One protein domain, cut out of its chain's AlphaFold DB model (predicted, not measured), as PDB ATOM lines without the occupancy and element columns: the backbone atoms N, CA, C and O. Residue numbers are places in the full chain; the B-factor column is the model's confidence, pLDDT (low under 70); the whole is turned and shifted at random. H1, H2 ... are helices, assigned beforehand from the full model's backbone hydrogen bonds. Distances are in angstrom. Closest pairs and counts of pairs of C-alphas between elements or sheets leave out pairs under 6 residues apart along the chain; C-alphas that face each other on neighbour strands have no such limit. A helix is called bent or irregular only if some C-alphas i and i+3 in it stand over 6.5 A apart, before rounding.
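What this domain is: This is residues 9 to 108 of the 140 residues of an uncharacterized protein of Klebsiella pneumoniae (UniProt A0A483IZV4). Four helices, H2 to H5, form an up-and-down bundle, each running against the one before, at one end of a rod; the long helix H5 runs on past this bundle toward the other end, where H1 is near it without touching. The printed part has 100 residues with five named helices, H1 to H5 in order, and no named strand: all helix. It is only just loose, close to compact, with a radius of gyration of the C-alphas of 15.6 A and spans of 51 by 22 by 20 A.

How they stand to each other: H1, residues 9 to 20, is close to but not clearly touching H2, residues 23 to 42; their closest C-alphas, Leu 18 and Trp 24, are 7.4 A apart. H2 and H3, residues 47 to 58, form a hairpin at a shallow tilt of 34 degrees, only just short of steep; their closest C-alphas, Met 37 and Ala 47, are 4.5 A apart. H3 touches H4, residues 65 to 76, closest at the C-alphas of Arg 52 and Ala 75, 4.3 A. H4 and H5, residues 80 to 106, form a hairpin at a shallow tilt of 24 degrees. H5 touches H2 with residues 84 to 95 alone; the C-alphas of Phe 26 and Arg 91 are closest, 5.7 A. Every O i to N i+4 pair is within hydrogen-bond range in H1, H3, H4 and H5, and 14 of 16 in H2.

Where its parts are: H1 begins at C-alpha 9 (0.834, -15.765, -41.814). H2 is 29.7 A long and only just irregular: C-alphas 27 and 30 are 6.9 A apart. H3 measures 16.4 A and H1 and H4 16.6 A each. H5, 39.1 A long, ends at C-alpha 106 (-2.024, -24.950, -49.674).

The domain as a whole: The C-alphas farthest apart, Gly 44 and Ala 108, are 52.1 A apart. The printed part has no cut and no long link. Mean pLDDT of the printed part is 91.6, and no printed residue is under 70.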
ATOM      1  N   GLU A   9       1.814 -15.902 -42.899       77.38
ATOM      2  CA  GLU A   9       0.834 -15.765 -41.814       77.38
ATOM      3  C   GLU A   9       0.340 -17.132 -41.300       77.38
ATOM      4  O   GLU A   9       0.131 -17.322 -40.096       77.38
ATOM      5  N   PHE A  10       0.156 -18.105 -42.199       75.31
ATOM      6  CA  PHE A  10      -0.227 -19.466 -41.824       75.31
ATOM      7  C   PHE A  10       0.911 -20.196 -41.120       75.31
ATOM      8  O   PHE A  10       0.663 -20.865 -40.114       75.31
ATOM      9  N   ILE A  11       2.137 -20.050 -41.625       78.62
ATOM     10  CA  ILE A  11       3.332 -20.655 -41.032       78.62
ATOM     11  C   ILE A  11       3.514 -20.143 -39.599       78.62
ATOM     12  O   ILE A  11       3.597 -20.945 -38.668       78.62
ATOM     13  N   ASP A  12       3.461 -18.827 -39.390       81.88
ATOM     14  CA  ASP A  12       3.648 -18.214 -38.072       81.88
ATOM     15  C   ASP A  12       2.568 -18.660 -37.076       81.88
ATOM     16  O   ASP A  12       2.861 -19.036 -35.936       81.88
ATOM     17  N   LYS A  13       1.300 -18.699 -37.510       81.25
ATOM     18  CA  LYS A  13       0.191 -19.188 -36.673       81.25
ATOM     19  C   LYS A  13       0.327 -20.673 -36.346       81.25
ATOM     20  O   LYS A  13       0.032 -21.061 -35.213       81.25
ATOM     21  N   ALA A  14       0.782 -21.493 -37.294       77.81
ATOM     22  CA  ALA A  14       1.028 -22.912 -37.069       77.81
ATOM     23  C   ALA A  14       2.177 -23.133 -36.074       77.81
ATOM     24  O   ALA A  14       2.026 -23.925 -35.146       77.81
ATOM     25  N   ILE A  15       3.277 -22.382 -36.195       78.88
ATOM     26  CA  ILE A  15       4.409 -22.433 -35.259       78.88
ATOM     27  C   ILE A  15       3.960 -22.041 -33.848       78.88
ATOM     28  O   ILE A  15       4.238 -22.760 -32.887       78.88
ATOM     29  N   ILE A  16       3.221 -20.937 -33.704       83.44
ATOM     30  CA  ILE A  16       2.705 -20.494 -32.400       83.44
ATOM     31  C   ILE A  16       1.775 -21.553 -31.798       83.44
ATOM     32  O   ILE A  16       1.871 -21.842 -30.603       83.44
ATOM     33  N   ALA A  17       0.883 -22.136 -32.602       79.75
ATOM     34  CA  ALA A  17      -0.018 -23.189 -32.147       79.75
ATOM     35  C   ALA A  17       0.754 -24.441 -31.712       79.75
ATOM     36  O   ALA A  17       0.483 -24.965 -30.634       79.75
ATOM     37  N   LEU A  18       1.754 -24.873 -32.489       74.88
ATOM     38  CA  LEU A  18       2.609 -26.011 -32.155       74.88
ATOM     39  C   LEU A  18       3.368 -25.766 -30.850       74.88
ATOM     40  O   LEU A  18       3.302 -26.605 -29.957       74.88
ATOM     41  N   ASN A  19       3.999 -24.601 -30.692       75.38
ATOM     42  CA  ASN A  19       4.743 -24.228 -29.482       75.38
ATOM     43  C   ASN A  19       3.865 -24.133 -28.229       75.38
ATOM     44  O   ASN A  19       4.324 -24.439 -27.131       75.38
ATOM     45  N   LYS A  20       2.605 -23.712 -28.377       77.81
ATOM     46  CA  LYS A  20       1.632 -23.690 -27.272       77.81
ATOM     47  C   LYS A  20       1.012 -25.058 -27.001       77.81
ATOM     48  O   LYS A  20       0.450 -25.267 -25.928       77.81
ATOM     49  N   SER A  21       1.068 -25.968 -27.967       78.50
ATOM     50  CA  SER A  21       0.482 -27.297 -27.852       78.50
ATOM     51  C   SER A  21       1.433 -28.284 -27.183       78.50
ATOM     52  O   SER A  21       2.654 -28.178 -27.280       78.50
ATOM     53  N   ALA A  22       0.860 -29.329 -26.590       81.00
ATOM     54  CA  ALA A  22       1.616 -30.500 -26.163       81.00
ATOM     55  C   ALA A  22       1.889 -31.488 -27.321       81.00
ATOM     56  O   ALA A  22       2.302 -32.620 -27.085       81.00
ATOM     57  N   PHE A  23       1.691 -31.080 -28.585       84.25
ATOM     58  CA  PHE A  23       1.922 -31.936 -29.755       84.25
ATOM     59  C   PHE A  23       3.359 -32.471 -29.805       84.25
ATOM     60  O   PHE A  23       3.585 -33.634 -30.141       84.25
ATOM     61  N   TRP A  24       4.324 -31.648 -29.389       86.25
ATOM     62  CA  TRP A  24       5.726 -32.039 -29.278       86.25
ATOM     63  C   TRP A  24       5.934 -33.259 -28.379       86.25
ATOM     64  O   TRP A  24       6.830 -34.054 -28.642       86.25
ATOM     65  N   GLU A  25       5.093 -33.465 -27.364       92.25
ATOM     66  CA  GLU A  25       5.201 -34.623 -26.478       92.25
ATOM     67  C   GLU A  25       4.858 -35.932 -27.211       92.25
ATOM     68  O   GLU A  25       5.519 -36.944 -26.979       92.25
ATOM     69  N   PHE A  26       3.907 -35.914 -28.153       92.75
ATOM     70  CA  PHE A  26       3.617 -37.069 -29.015       92.75
ATOM     71  C   PHE A  26       4.764 -37.368 -29.982       92.75
ATOM     72  O   PHE A  26       5.060 -38.534 -30.242       92.75
ATOM     73  N   ALA A  27       5.413 -36.329 -30.511       91.12
ATOM     74  CA  ALA A  27       6.532 -36.479 -31.436       91.12
ATOM     75  C   ALA A  27       7.808 -36.977 -30.731       91.12
ATOM     76  O   ALA A  27       8.432 -37.935 -31.189       91.12
ATOM     77  N   ASP A  28       8.169 -36.360 -29.603       92.81
ATOM     78  CA  ASP A  28       9.465 -36.521 -28.932       92.81
ATOM     79  C   ASP A  28       9.535 -37.745 -28.007       92.81
ATOM     80  O   ASP A  28      10.512 -38.499 -28.025       92.81
ATOM     81  N   CYS A  29       8.498 -37.986 -27.197       95.88
ATOM     82  CA  CYS A  29       8.541 -39.028 -26.169       95.88
ATOM     83  C   CYS A  29       8.853 -40.436 -26.712       95.88
ATOM     84  O   CYS A  29       9.749 -41.083 -26.160       95.88
ATOM     85  N   PRO A  30       8.186 -40.947 -27.772       96.50
ATOM     86  CA  PRO A  30       8.491 -42.283 -28.282       96.50
ATOM     87  C   PRO A  30       9.895 -42.349 -28.899       96.50
ATOM     88  O   PRO A  30      10.599 -43.342 -28.707       96.50
ATOM     89  N   VAL A  31      10.353 -41.276 -29.559       96.44
ATOM     90  CA  VAL A  31      11.709 -41.193 -30.129       96.44
ATOM     91  C   VAL A  31      12.759 -41.257 -29.026       96.44
ATOM     92  O   VAL A  31      13.678 -42.069 -29.103       96.44
ATOM     93  N   THR A  32      12.589 -40.479 -27.957       96.75
ATOM     94  CA  THR A  32      13.504 -40.484 -26.808       96.75
ATOM     95  C   THR A  32      13.620 -41.883 -26.190       96.75
ATOM     96  O   THR A  32      14.722 -42.357 -25.905       96.75
ATOM     97  N   ILE A  33      12.497 -42.588 -26.008       97.44
ATOM     98  CA  ILE A  33      12.497 -43.957 -25.465       97.44
ATOM     99  C   ILE A  33      13.212 -44.918 -26.425       97.44
ATOM    100  O   ILE A  33      14.017 -45.743 -25.984       97.44
ATOM    101  N   ARG A  34      12.958 -44.801 -27.734       97.69
ATOM    102  CA  ARG A  34      13.609 -45.619 -28.762       97.69
ATOM    103  C   ARG A  34      15.120 -45.394 -28.794       97.69
ATOM    104  O   ARG A  34      15.865 -46.370 -28.850       97.69
ATOM    105  N   LEU A  35      15.574 -44.146 -28.707       97.50
ATOM    106  CA  LEU A  35      16.997 -43.806 -28.641       97.50
ATOM    107  C   LEU A  35      17.657 -44.412 -27.400       97.50
ATOM    108  O   LEU A  35      18.709 -45.036 -27.515       97.50
ATOM    109  N   ALA A  36      17.007 -44.335 -26.235       97.38
ATOM    110  CA  ALA A  36      17.512 -44.971 -25.018       97.38
ATOM    111  C   ALA A  36      17.644 -46.499 -25.160       97.38
ATOM    112  O   ALA A  36      18.601 -47.086 -24.651       97.38
ATOM    113  N   MET A  37      16.706 -47.148 -25.865       97.06
ATOM    114  CA  MET A  37      16.815 -48.573 -26.194       97.06
ATOM    115  C   MET A  37      18.011 -48.855 -27.093       97.06
ATOM    116  O   MET A  37      18.797 -49.740 -26.770       97.06
ATOM    117  N   ARG A  38      18.158 -48.105 -28.192       96.94
ATOM    118  CA  ARG A  38      19.253 -48.300 -29.151       96.94
ATOM    119  C   ARG A  38      20.616 -48.070 -28.515       96.94
ATOM    120  O   ARG A  38      21.499 -48.897 -28.693       96.94
ATOM    121  N   GLN A  39      20.759 -47.021 -27.710       96.94
ATOM    122  CA  GLN A  39      21.998 -46.774 -26.979       96.94
ATOM    123  C   GLN A  39      22.330 -47.937 -26.042       96.94
ATOM    124  O   GLN A  39      23.458 -48.410 -26.013       96.94
ATOM    125  N   ALA A  40      21.345 -48.453 -25.303       96.94
ATOM    126  CA  ALA A  40      21.575 -49.599 -24.433       96.94
ATOM    127  C   ALA A  40      21.958 -50.868 -25.207       96.94
ATOM    128  O   ALA A  40      22.795 -51.617 -24.719       96.94
ATOM    129  N   GLU A  41      21.381 -51.102 -26.390       96.00
ATOM    130  CA  GLU A  41      21.779 -52.210 -27.271       96.00
ATOM    131  C   GLU A  41      23.244 -52.075 -27.711       96.00
ATOM    132  O   GLU A  41      23.985 -53.052 -27.630       96.00
ATOM    133  N   LEU A  42      23.672 -50.868 -28.100       96.81
ATOM    134  CA  LEU A  42      25.065 -50.577 -28.463       96.81
ATOM    135  C   LEU A  42      26.030 -50.771 -27.283       96.81
ATOM    136  O   LEU A  42      27.128 -51.285 -27.467       96.81
ATOM    137  N   ASP A  43      25.597 -50.435 -26.067       95.81
ATOM    138  CA  ASP A  43      26.389 -50.599 -24.841       95.81
ATOM    139  C   ASP A  43      26.360 -52.040 -24.273       95.81
ATOM    140  O   ASP A  43      26.852 -52.276 -23.169       95.81
ATOM    141  N   GLY A  44      25.697 -52.999 -24.934       94.12
ATOM    142  CA  GLY A  44      25.519 -54.366 -24.414       94.12
ATOM    143  C   GLY A  44      24.616 -54.469 -23.171       94.12
ATOM    144  O   GLY A  44      24.641 -55.461 -22.441       94.12
ATOM    145  N   ARG A  45      23.802 -53.443 -22.897       95.25
ATOM    146  CA  ARG A  45      22.868 -53.369 -21.763       95.25
ATOM    147  C   ARG A  45      21.461 -53.835 -22.154       95.25
ATOM    148  O   ARG A  45      21.072 -53.920 -23.315       95.25
ATOM    149  N   ARG A  46      20.621 -54.105 -21.147       93.19
ATOM    150  CA  ARG A  46      19.223 -54.527 -21.360       93.19
ATOM    151  C   ARG A  46      18.356 -53.373 -21.890       93.19
ATOM    152  O   ARG A  46      17.908 -52.534 -21.103       93.19
ATOM    153  N   ALA A  47      18.017 -53.404 -23.180       94.38
ATOM    154  CA  ALA A  47      17.179 -52.405 -23.861       94.38
ATOM    155  C   ALA A  47      15.858 -52.093 -23.131       94.38
ATOM    156  O   ALA A  47      15.544 -50.933 -22.872       94.38
ATOM    157  N   ASN A  48      15.110 -53.121 -22.702       95.00
ATOM    158  CA  ASN A  48      13.841 -52.930 -21.980       95.00
ATOM    159  C   ASN A  48      14.025 -52.218 -20.629       95.00
ATOM    160  O   ASN A  48      13.118 -51.541 -20.148       95.00
ATOM    161  N   SER A  49      15.182 -52.376 -19.983       95.12
ATOM    162  CA  SER A  49      15.477 -51.664 -18.740       95.12
ATOM    163  C   SER A  49      15.733 -50.185 -19.011       95.12
ATOM    164  O   SER A  49      15.167 -49.335 -18.329       95.12
ATOM    165  N   ALA A  50      16.527 -49.881 -20.041       96.69
ATOM    166  CA  ALA A  50      16.809 -48.511 -20.451       96.69
ATOM    167  C   ALA A  50      15.538 -47.767 -20.885       96.69
ATOM    168  O   ALA A  50      15.307 -46.647 -20.438       96.69
ATOM    169  N   ALA A  51      14.667 -48.424 -21.653       97.12
ATOM    170  CA  ALA A  51      13.382 -47.872 -22.066       97.12
ATOM    171  C   ALA A  51      12.492 -47.488 -20.875       97.12
ATOM    172  O   ALA A  51      11.959 -46.383 -20.824       97.12
ATOM    173  N   ARG A  52      12.364 -48.383 -19.882       97.69
ATOM    174  CA  ARG A  52      11.582 -48.114 -18.665       97.69
ATOM    175  C   ARG A  52      12.168 -46.961 -17.860       97.69
ATOM    176  O   ARG A  52      11.416 -46.127 -17.362       97.69
ATOM    177  N   SER A  53      13.492 -46.897 -17.734       97.44
ATOM    178  CA  SER A  53      14.168 -45.783 -17.062       97.44
ATOM    179  C   SER A  53      13.931 -44.457 -17.789       97.44
ATOM    180  O   SER A  53      13.558 -43.478 -17.144       97.44
ATOM    181  N   ALA A  54      14.053 -44.435 -19.119       97.56
ATOM    182  CA  ALA A  54      13.759 -43.257 -19.932       97.56
ATOM    183  C   ALA A  54      12.293 -42.821 -19.782       97.56
ATOM    184  O   ALA A  54      12.024 -41.657 -19.499       97.56
ATOM    185  N   ALA A  55      11.348 -43.762 -19.856       97.44
ATOM    186  CA  ALA A  55       9.928 -43.488 -19.656       97.44
ATOM    187  C   ALA A  55       9.642 -42.878 -18.269       97.44
ATOM    188  O   ALA A  55       8.916 -41.893 -18.166       97.44
ATOM    189  N   LYS A  56      10.274 -43.378 -17.197       97.81
ATOM    190  CA  LYS A  56      10.150 -42.793 -15.847       97.81
ATOM    191  C   LYS A  56      10.669 -41.357 -15.763       97.81
ATOM    192  O   LYS A  56      10.099 -40.559 -15.024       97.81
ATOM    193  N   ILE A  57      11.742 -41.029 -16.485       96.94
ATOM    194  CA  ILE A  57      12.267 -39.657 -16.558       96.94
ATOM    195  C   ILE A  57      11.282 -38.765 -17.322       96.94
ATOM    196  O   ILE A  57      10.932 -37.688 -16.846       96.94
ATOM    197  N   ILE A  58      10.772 -39.241 -18.460       96.56
ATOM    198  CA  ILE A  58       9.800 -38.531 -19.300       96.56
ATOM    199  C   ILE A  58       8.503 -38.221 -18.530       96.56
ATOM    200  O   ILE A  58       8.010 -37.097 -18.599       96.56
ATOM    201  N   LEU A  59       7.992 -39.151 -17.714       96.19
ATOM    202  CA  LEU A  59       6.781 -38.941 -16.898       96.19
ATOM    203  C   LEU A  59       6.860 -37.750 -15.936       96.19
ATOM    204  O   LEU A  59       5.821 -37.262 -15.488       96.19
ATOM    205  N   LYS A  60       8.065 -37.285 -15.593       94.56
ATOM    206  CA  LYS A  60       8.244 -36.106 -14.737       94.56
ATOM    207  C   LYS A  60       7.972 -34.791 -15.473       94.56
ATOM    208  O   LYS A  60       7.707 -33.796 -14.811       94.56
ATOM    209  N   ARG A  61       8.051 -34.783 -16.811       90.62
ATOM    210  CA  ARG A  61       7.924 -33.574 -17.647       90.62
ATOM    211  C   ARG A  61       6.680 -33.536 -18.536       90.62
ATOM    212  O   ARG A  61       6.229 -32.441 -18.849       90.62
ATOM    213  N   VAL A  62       6.147 -34.695 -18.926       93.12
ATOM    214  CA  VAL A  62       4.970 -34.807 -19.808       93.12
ATOM    215  C   VAL A  62       3.727 -34.221 -19.148       93.12
ATOM    216  O   VAL A  62       3.388 -34.596 -18.016       93.12
ATOM    217  N   ARG A  63       3.045 -33.338 -19.882       91.06
ATOM    218  CA  ARG A  63       1.825 -32.642 -19.464       91.06
ATOM    219  C   ARG A  63       0.576 -33.202 -20.135       91.06
ATOM    220  O   ARG A  63      -0.481 -33.186 -19.506       91.06
ATOM    221  N   ASP A  64       0.683 -33.690 -21.368       93.06
ATOM    222  CA  ASP A  64      -0.444 -34.257 -22.099       93.06
ATOM    223  C   ASP A  64      -0.909 -35.567 -21.437       93.06
ATOM    224  O   ASP A  64      -0.105 -36.495 -21.283       93.06
ATOM    225  N   PRO A  65      -2.188 -35.678 -21.032       93.25
ATOM    226  CA  PRO A  65      -2.694 -36.869 -20.353       93.25
ATOM    227  C   PRO A  65      -2.566 -38.149 -21.185       93.25
ATOM    228  O   PRO A  65      -2.227 -39.201 -20.648       93.25
ATOM    229  N   MET A  66      -2.774 -38.069 -22.499       93.56
ATOM    230  CA  MET A  66      -2.737 -39.240 -23.371       93.56
ATOM    231  C   MET A  66      -1.298 -39.702 -23.618       93.56
ATOM    232  O   MET A  66      -1.014 -40.900 -23.561       93.56
ATOM    233  N   VAL A  67      -0.361 -38.770 -23.831       95.50
ATOM    234  CA  VAL A  67       1.073 -39.107 -23.864       95.50
ATOM    235  C   VAL A  67       1.497 -39.723 -22.537       95.50
ATOM    236  O   VAL A  67       2.209 -40.731 -22.514       95.50
ATOM    237  N   ARG A  68       1.038 -39.151 -21.420       96.56
ATOM    238  CA  ARG A  68       1.346 -39.652 -20.080       96.56
ATOM    239  C   ARG A  68       0.906 -41.103 -19.910       96.56
ATOM    240  O   ARG A  68       1.690 -41.884 -19.373       96.56
ATOM    241  N   ASP A  69      -0.269 -41.473 -20.410       96.81
ATOM    242  CA  ASP A  69      -0.771 -42.849 -20.360       96.81
ATOM    243  C   ASP A  69       0.119 -43.817 -21.150       96.81
ATOM    244  O   ASP A  69       0.563 -44.831 -20.601       96.81
ATOM    245  N   TYR A  70       0.478 -43.480 -22.396       97.12
ATOM    246  CA  TYR A  70       1.409 -44.293 -23.192       97.12
ATOM    247  C   TYR A  70       2.749 -44.499 -22.477       97.12
ATOM    248  O   TYR A  70       3.244 -45.625 -22.354       97.12
ATOM    249  N   VAL A  71       3.335 -43.416 -21.961       97.31
ATOM    250  CA  VAL A  71       4.630 -43.469 -21.275       97.31
ATOM    251  C   VAL A  71       4.518 -44.243 -19.953       97.31
ATOM    252  O   VAL A  71       5.425 -45.005 -19.606       97.31
ATOM    253  N   ALA A  72       3.405 -44.118 -19.223       97.88
ATOM    254  CA  ALA A  72       3.162 -44.840 -17.975       97.88
ATOM    255  C   ALA A  72       3.065 -46.354 -18.188       97.88
ATOM    256  O   ALA A  72       3.638 -47.119 -17.403       97.88
ATOM    257  N   VAL A  73       2.397 -46.785 -19.262       97.75
ATOM    258  CA  VAL A  73       2.341 -48.196 -19.665       97.75
ATOM    259  C   VAL A  73       3.746 -48.709 -19.980       97.75
ATOM    260  O   VAL A  73       4.167 -49.732 -19.434       97.75
ATOM    261  N   ILE A  74       4.525 -47.967 -20.776       97.81
ATOM    262  CA  ILE A  74       5.905 -48.348 -21.116       97.81
ATOM    263  C   ILE A  74       6.782 -48.462 -19.862       97.81
ATOM    264  O   ILE A  74       7.530 -49.428 -19.731       97.81
ATOM    265  N   ALA A  75       6.669 -47.529 -18.912       97.12
ATOM    266  CA  ALA A  75       7.474 -47.510 -17.689       97.12
ATOM    267  C   ALA A  75       7.282 -48.751 -16.793       97.12
ATOM    268  O   ALA A  75       8.183 -49.090 -16.014       97.12
ATOM    269  N   LYS A  76       6.123 -49.416 -16.892       96.25
ATOM    270  CA  LYS A  76       5.733 -50.564 -16.055       96.25
ATOM    271  C   LYS A  76       5.711 -51.898 -16.809       96.25
ATOM    272  O   LYS A  76       5.729 -52.941 -16.164       96.25
ATOM    273  N   SER A  77       5.690 -51.886 -18.141       94.31
ATOM    274  CA  SER A  77       5.494 -53.098 -18.941       94.31
ATOM    275  C   SER A  77       6.728 -54.006 -19.004       94.31
ATOM    276  O   SER A  77       7.873 -53.550 -19.058       94.31
ATOM    277  N   SER A  78       6.485 -55.317 -19.057       90.81
ATOM    278  CA  SER A  78       7.483 -56.334 -19.406       90.81
ATOM    279  C   SER A  78       7.740 -56.398 -20.918       90.81
ATOM    280  O   SER A  78       8.865 -56.679 -21.339       90.81
ATOM    281  N   ASN A  79       6.734 -56.068 -21.738       93.06
ATOM    282  CA  ASN A  79       6.815 -56.028 -23.196       93.06
ATOM    283  C   ASN A  79       6.852 -54.582 -23.710       93.06
ATOM    284  O   ASN A  79       5.911 -54.074 -24.320       93.06
ATOM    285  N   VAL A  80       7.980 -53.914 -23.463       95.12
ATOM    286  CA  VAL A  80       8.183 -52.518 -23.872       95.12
ATOM    287  C   VAL A  80       8.101 -52.343 -25.391       95.12
ATOM    288  O   VAL A  80       7.522 -51.366 -25.857       95.12
ATOM    289  N   LYS A  81       8.628 -53.295 -26.173       94.69
ATOM    290  CA  LYS A  81       8.653 -53.203 -27.642       94.69
ATOM    291  C   LYS A  81       7.253 -53.048 -28.237       94.69
ATOM    292  O   LYS A  81       7.078 -52.203 -29.109       94.69
ATOM    293  N   LYS A  82       6.274 -53.820 -27.749       96.31
ATOM    294  CA  LYS A  82       4.880 -53.740 -28.208       96.31
ATOM    295  C   LYS A  82       4.288 -52.352 -27.956       96.31
ATOM    296  O   LYS A  82       3.835 -51.707 -28.892       96.31
ATOM    297  N   HIS A  83       4.334 -51.874 -26.716       97.50
ATOM    298  CA  HIS A  83       3.707 -50.595 -26.367       97.50
ATOM    299  C   HIS A  83       4.417 -49.390 -26.973       97.50
ATOM    300  O   HIS A  83       3.771 -48.409 -27.326       97.50
ATOM    301  N   LEU A  84       5.739 -49.466 -27.135       97.31
ATOM    302  CA  LEU A  84       6.468 -48.430 -27.851       97.31
ATOM    303  C   LEU A  84       6.058 -48.386 -29.329       97.31
ATOM    304  O   LEU A  84       5.849 -47.300 -29.849       97.31
ATOM    305  N   ALA A  85       5.877 -49.540 -29.980       97.12
ATOM    306  CA  ALA A  85       5.388 -49.591 -31.358       97.12
ATOM    307  C   ALA A  85       3.947 -49.065 -31.489       97.12
ATOM    308  O   ALA A  85       3.639 -48.350 -32.437       97.12
ATOM    309  N   GLU A  86       3.067 -49.365 -30.527       97.12
ATOM    310  CA  GLU A  86       1.713 -48.792 -30.471       97.12
ATOM    311  C   GLU A  86       1.754 -47.264 -30.349       97.12
ATOM    312  O   GLU A  86       1.002 -46.563 -31.031       97.12
ATOM    313  N   PHE A  87       2.653 -46.744 -29.511       97.31
ATOM    314  CA  PHE A  87       2.814 -45.308 -29.327       97.31
ATOM    315  C   PHE A  87       3.399 -44.627 -30.578       97.31
ATOM    316  O   PHE A  87       2.884 -43.601 -31.019       97.31
ATOM    317  N   GLU A  88       4.415 -45.219 -31.209       97.06
ATOM    318  CA  GLU A  88       4.980 -44.738 -32.479       97.06
ATOM    319  C   GLU A  88       3.941 -44.750 -33.606       97.06
ATOM    320  O   GLU A  88       3.799 -43.759 -34.315       97.06
ATOM    321  N   ALA A  89       3.141 -45.812 -33.720       96.69
ATOM    322  CA  ALA A  89       2.070 -45.878 -34.710       96.69
ATOM    323  C   ALA A  89       1.011 -44.788 -34.485       96.69
ATOM    324  O   ALA A  89       0.473 -44.224 -35.442       96.69
ATOM    325  N   TYR A  90       0.699 -44.469 -33.225       95.06
ATOM    326  CA  TYR A  90      -0.194 -43.361 -32.906       95.06
ATOM    327  C   TYR A  90       0.421 -42.002 -33.279       95.06
ATOM    328  O   TYR A  90      -0.250 -41.194 -33.927       95.06
ATOM    329  N   ARG A  91       1.700 -41.777 -32.945       94.62
ATOM    330  CA  ARG A  91       2.463 -40.591 -33.369       94.62
ATOM    331  C   ARG A  91       2.418 -40.427 -34.886       94.62
ATOM    332  O   ARG A  91       2.079 -39.348 -35.360       94.62
ATOM    333  N   ASP A  92       2.717 -41.477 -35.644       95.00
ATOM    334  CA  ASP A  92       2.814 -41.400 -37.106       95.00
ATOM    335  C   ASP A  92       1.468 -41.049 -37.744       95.00
ATOM    336  O   ASP A  92       1.403 -40.226 -38.658       95.00
ATOM    337  N   ARG A  93       0.364 -41.576 -37.197       93.44
ATOM    338  CA  ARG A  93      -0.993 -41.174 -37.602       93.44
ATOM    339  C   ARG A  93      -1.278 -39.704 -37.304       93.44
ATOM    340  O   ARG A  93      -1.952 -39.054 -38.097       93.44
ATOM    341  N   LEU A  94      -0.823 -39.181 -36.165       90.62
ATOM    342  CA  LEU A  94      -0.997 -37.766 -35.831       90.62
ATOM    343  C   LEU A  94      -0.160 -36.857 -36.734       90.62
ATOM    344  O   LEU A  94      -0.693 -35.874 -37.244       90.62
ATOM    345  N   ILE A  95       1.109 -37.197 -36.966       89.56
ATOM    346  CA  ILE A  95       1.992 -36.453 -37.873       89.56
ATOM    347  C   ILE A  95       1.409 -36.446 -39.286       89.56
ATOM    348  O   ILE A  95       1.339 -35.385 -39.898       89.56
ATOM    349  N   SER A  96       0.916 -37.591 -39.767       89.75
ATOM    350  CA  SER A  96       0.288 -37.692 -41.091       89.75
ATOM    351  C   SER A  96      -0.925 -36.770 -41.209       89.75
ATOM    352  O   SER A  96      -1.011 -36.006 -42.160       89.75
ATOM    353  N   LYS A  97      -1.809 -36.741 -40.199       87.62
ATOM    354  CA  LYS A  97      -2.954 -35.813 -40.180       87.62
ATOM    355  C   LYS A  97      -2.530 -34.348 -40.212       87.62
ATOM    356  O   LYS A  97      -3.169 -33.543 -40.873       87.62
ATOM    357  N   VAL A  98      -1.478 -33.985 -39.477       85.06
ATOM    358  CA  VAL A  98      -0.963 -32.608 -39.487       85.06
ATOM    359  C   VAL A  98      -0.386 -32.264 -40.861       85.06
ATOM    360  O   VAL A  98      -0.691 -31.198 -41.388       85.06
ATOM    361  N   ALA A  99       0.386 -33.169 -41.466       86.06
ATOM    362  CA  ALA A  99       0.928 -32.993 -42.811       86.06
ATOM    363  C   ALA A  99      -0.181 -32.860 -43.872       86.06
ATOM    364  O   ALA A  99      -0.110 -31.973 -44.719       86.06
ATOM    365  N   GLU A 100      -1.231 -33.679 -43.788       87.44
ATOM    366  CA  GLU A 100      -2.415 -33.581 -44.651       87.44
ATOM    367  C   GLU A 100      -3.094 -32.212 -44.527       87.44
ATOM    368  O   GLU A 100      -3.431 -31.603 -45.538       87.44
ATOM    369  N   GLU A 101      -3.248 -31.678 -43.311       84.69
ATOM    370  CA  GLU A 101      -3.851 -30.352 -43.116       84.69
ATOM    371  C   GLU A 101      -2.994 -29.235 -43.737       84.69
ATOM    372  O   GLU A 101      -3.554 -28.274 -44.259       84.69
ATOM    373  N   PHE A 102      -1.660 -29.362 -43.768       83.00
ATOM    374  CA  PHE A 102      -0.801 -28.411 -44.489       83.00
ATOM    375  C   PHE A 102      -1.001 -28.468 -46.009       83.00
ATOM    376  O   PHE A 102      -1.055 -27.420 -46.648       83.00
ATOM    377  N   VAL A 103      -1.177 -29.663 -46.584       85.50
ATOM    378  CA  VAL A 103      -1.515 -29.819 -48.011       85.50
ATOM    379  C   VAL A 103      -2.886 -29.209 -48.322       85.50
ATOM    380  O   VAL A 103      -3.094 -28.642 -49.389       85.50
ATOM    381  N   GLU A 104      -3.841 -29.307 -47.398       84.00
ATOM    382  CA  GLU A 104      -5.163 -28.700 -47.567       84.00
ATOM    383  C   GLU A 104      -5.148 -27.173 -47.426       84.00
ATOM    384  O   GLU A 104      -5.900 -26.498 -48.126       84.00
ATOM    385  N   VAL A 105      -4.297 -26.624 -46.554       83.19
ATOM    386  CA  VAL A 105      -4.068 -25.171 -46.465       83.19
ATOM    387  C   VAL A 105      -3.529 -24.631 -47.783       83.19
ATOM    388  O   VAL A 105      -3.952 -23.566 -48.218       83.19
ATOM    389  N   ASP A 106      -2.640 -25.374 -48.426       80.00
ATOM    390  CA  ASP A 106      -2.024 -24.950 -49.674       80.00
ATOM    391  C   ASP A 106      -3.010 -24.828 -50.851       80.00
ATOM    392  O   ASP A 106      -2.903 -23.955 -51.708       80.00
ATOM    393  N   LYS A 107      -4.052 -25.662 -50.852       83.12
ATOM    394  CA  LYS A 107      -5.133 -25.597 -51.847       83.12
ATOM    395  C   LYS A 107      -6.101 -24.434 -51.610       83.12
ATOM    396  O   LYS A 107      -6.976 -24.194 -52.444       83.12
ATOM    397  N   ALA A 108      -6.017 -23.756 -50.466       84.00
ATOM    398  CA  ALA A 108      -6.961 -22.717 -50.091       84.00
ATOM    399  C   ALA A 108      -6.487 -21.331 -50.545       84.00
ATOM    400  O   ALA A 108      -5.355 -20.928 -50.300       84.00
TER     401      ALA A 108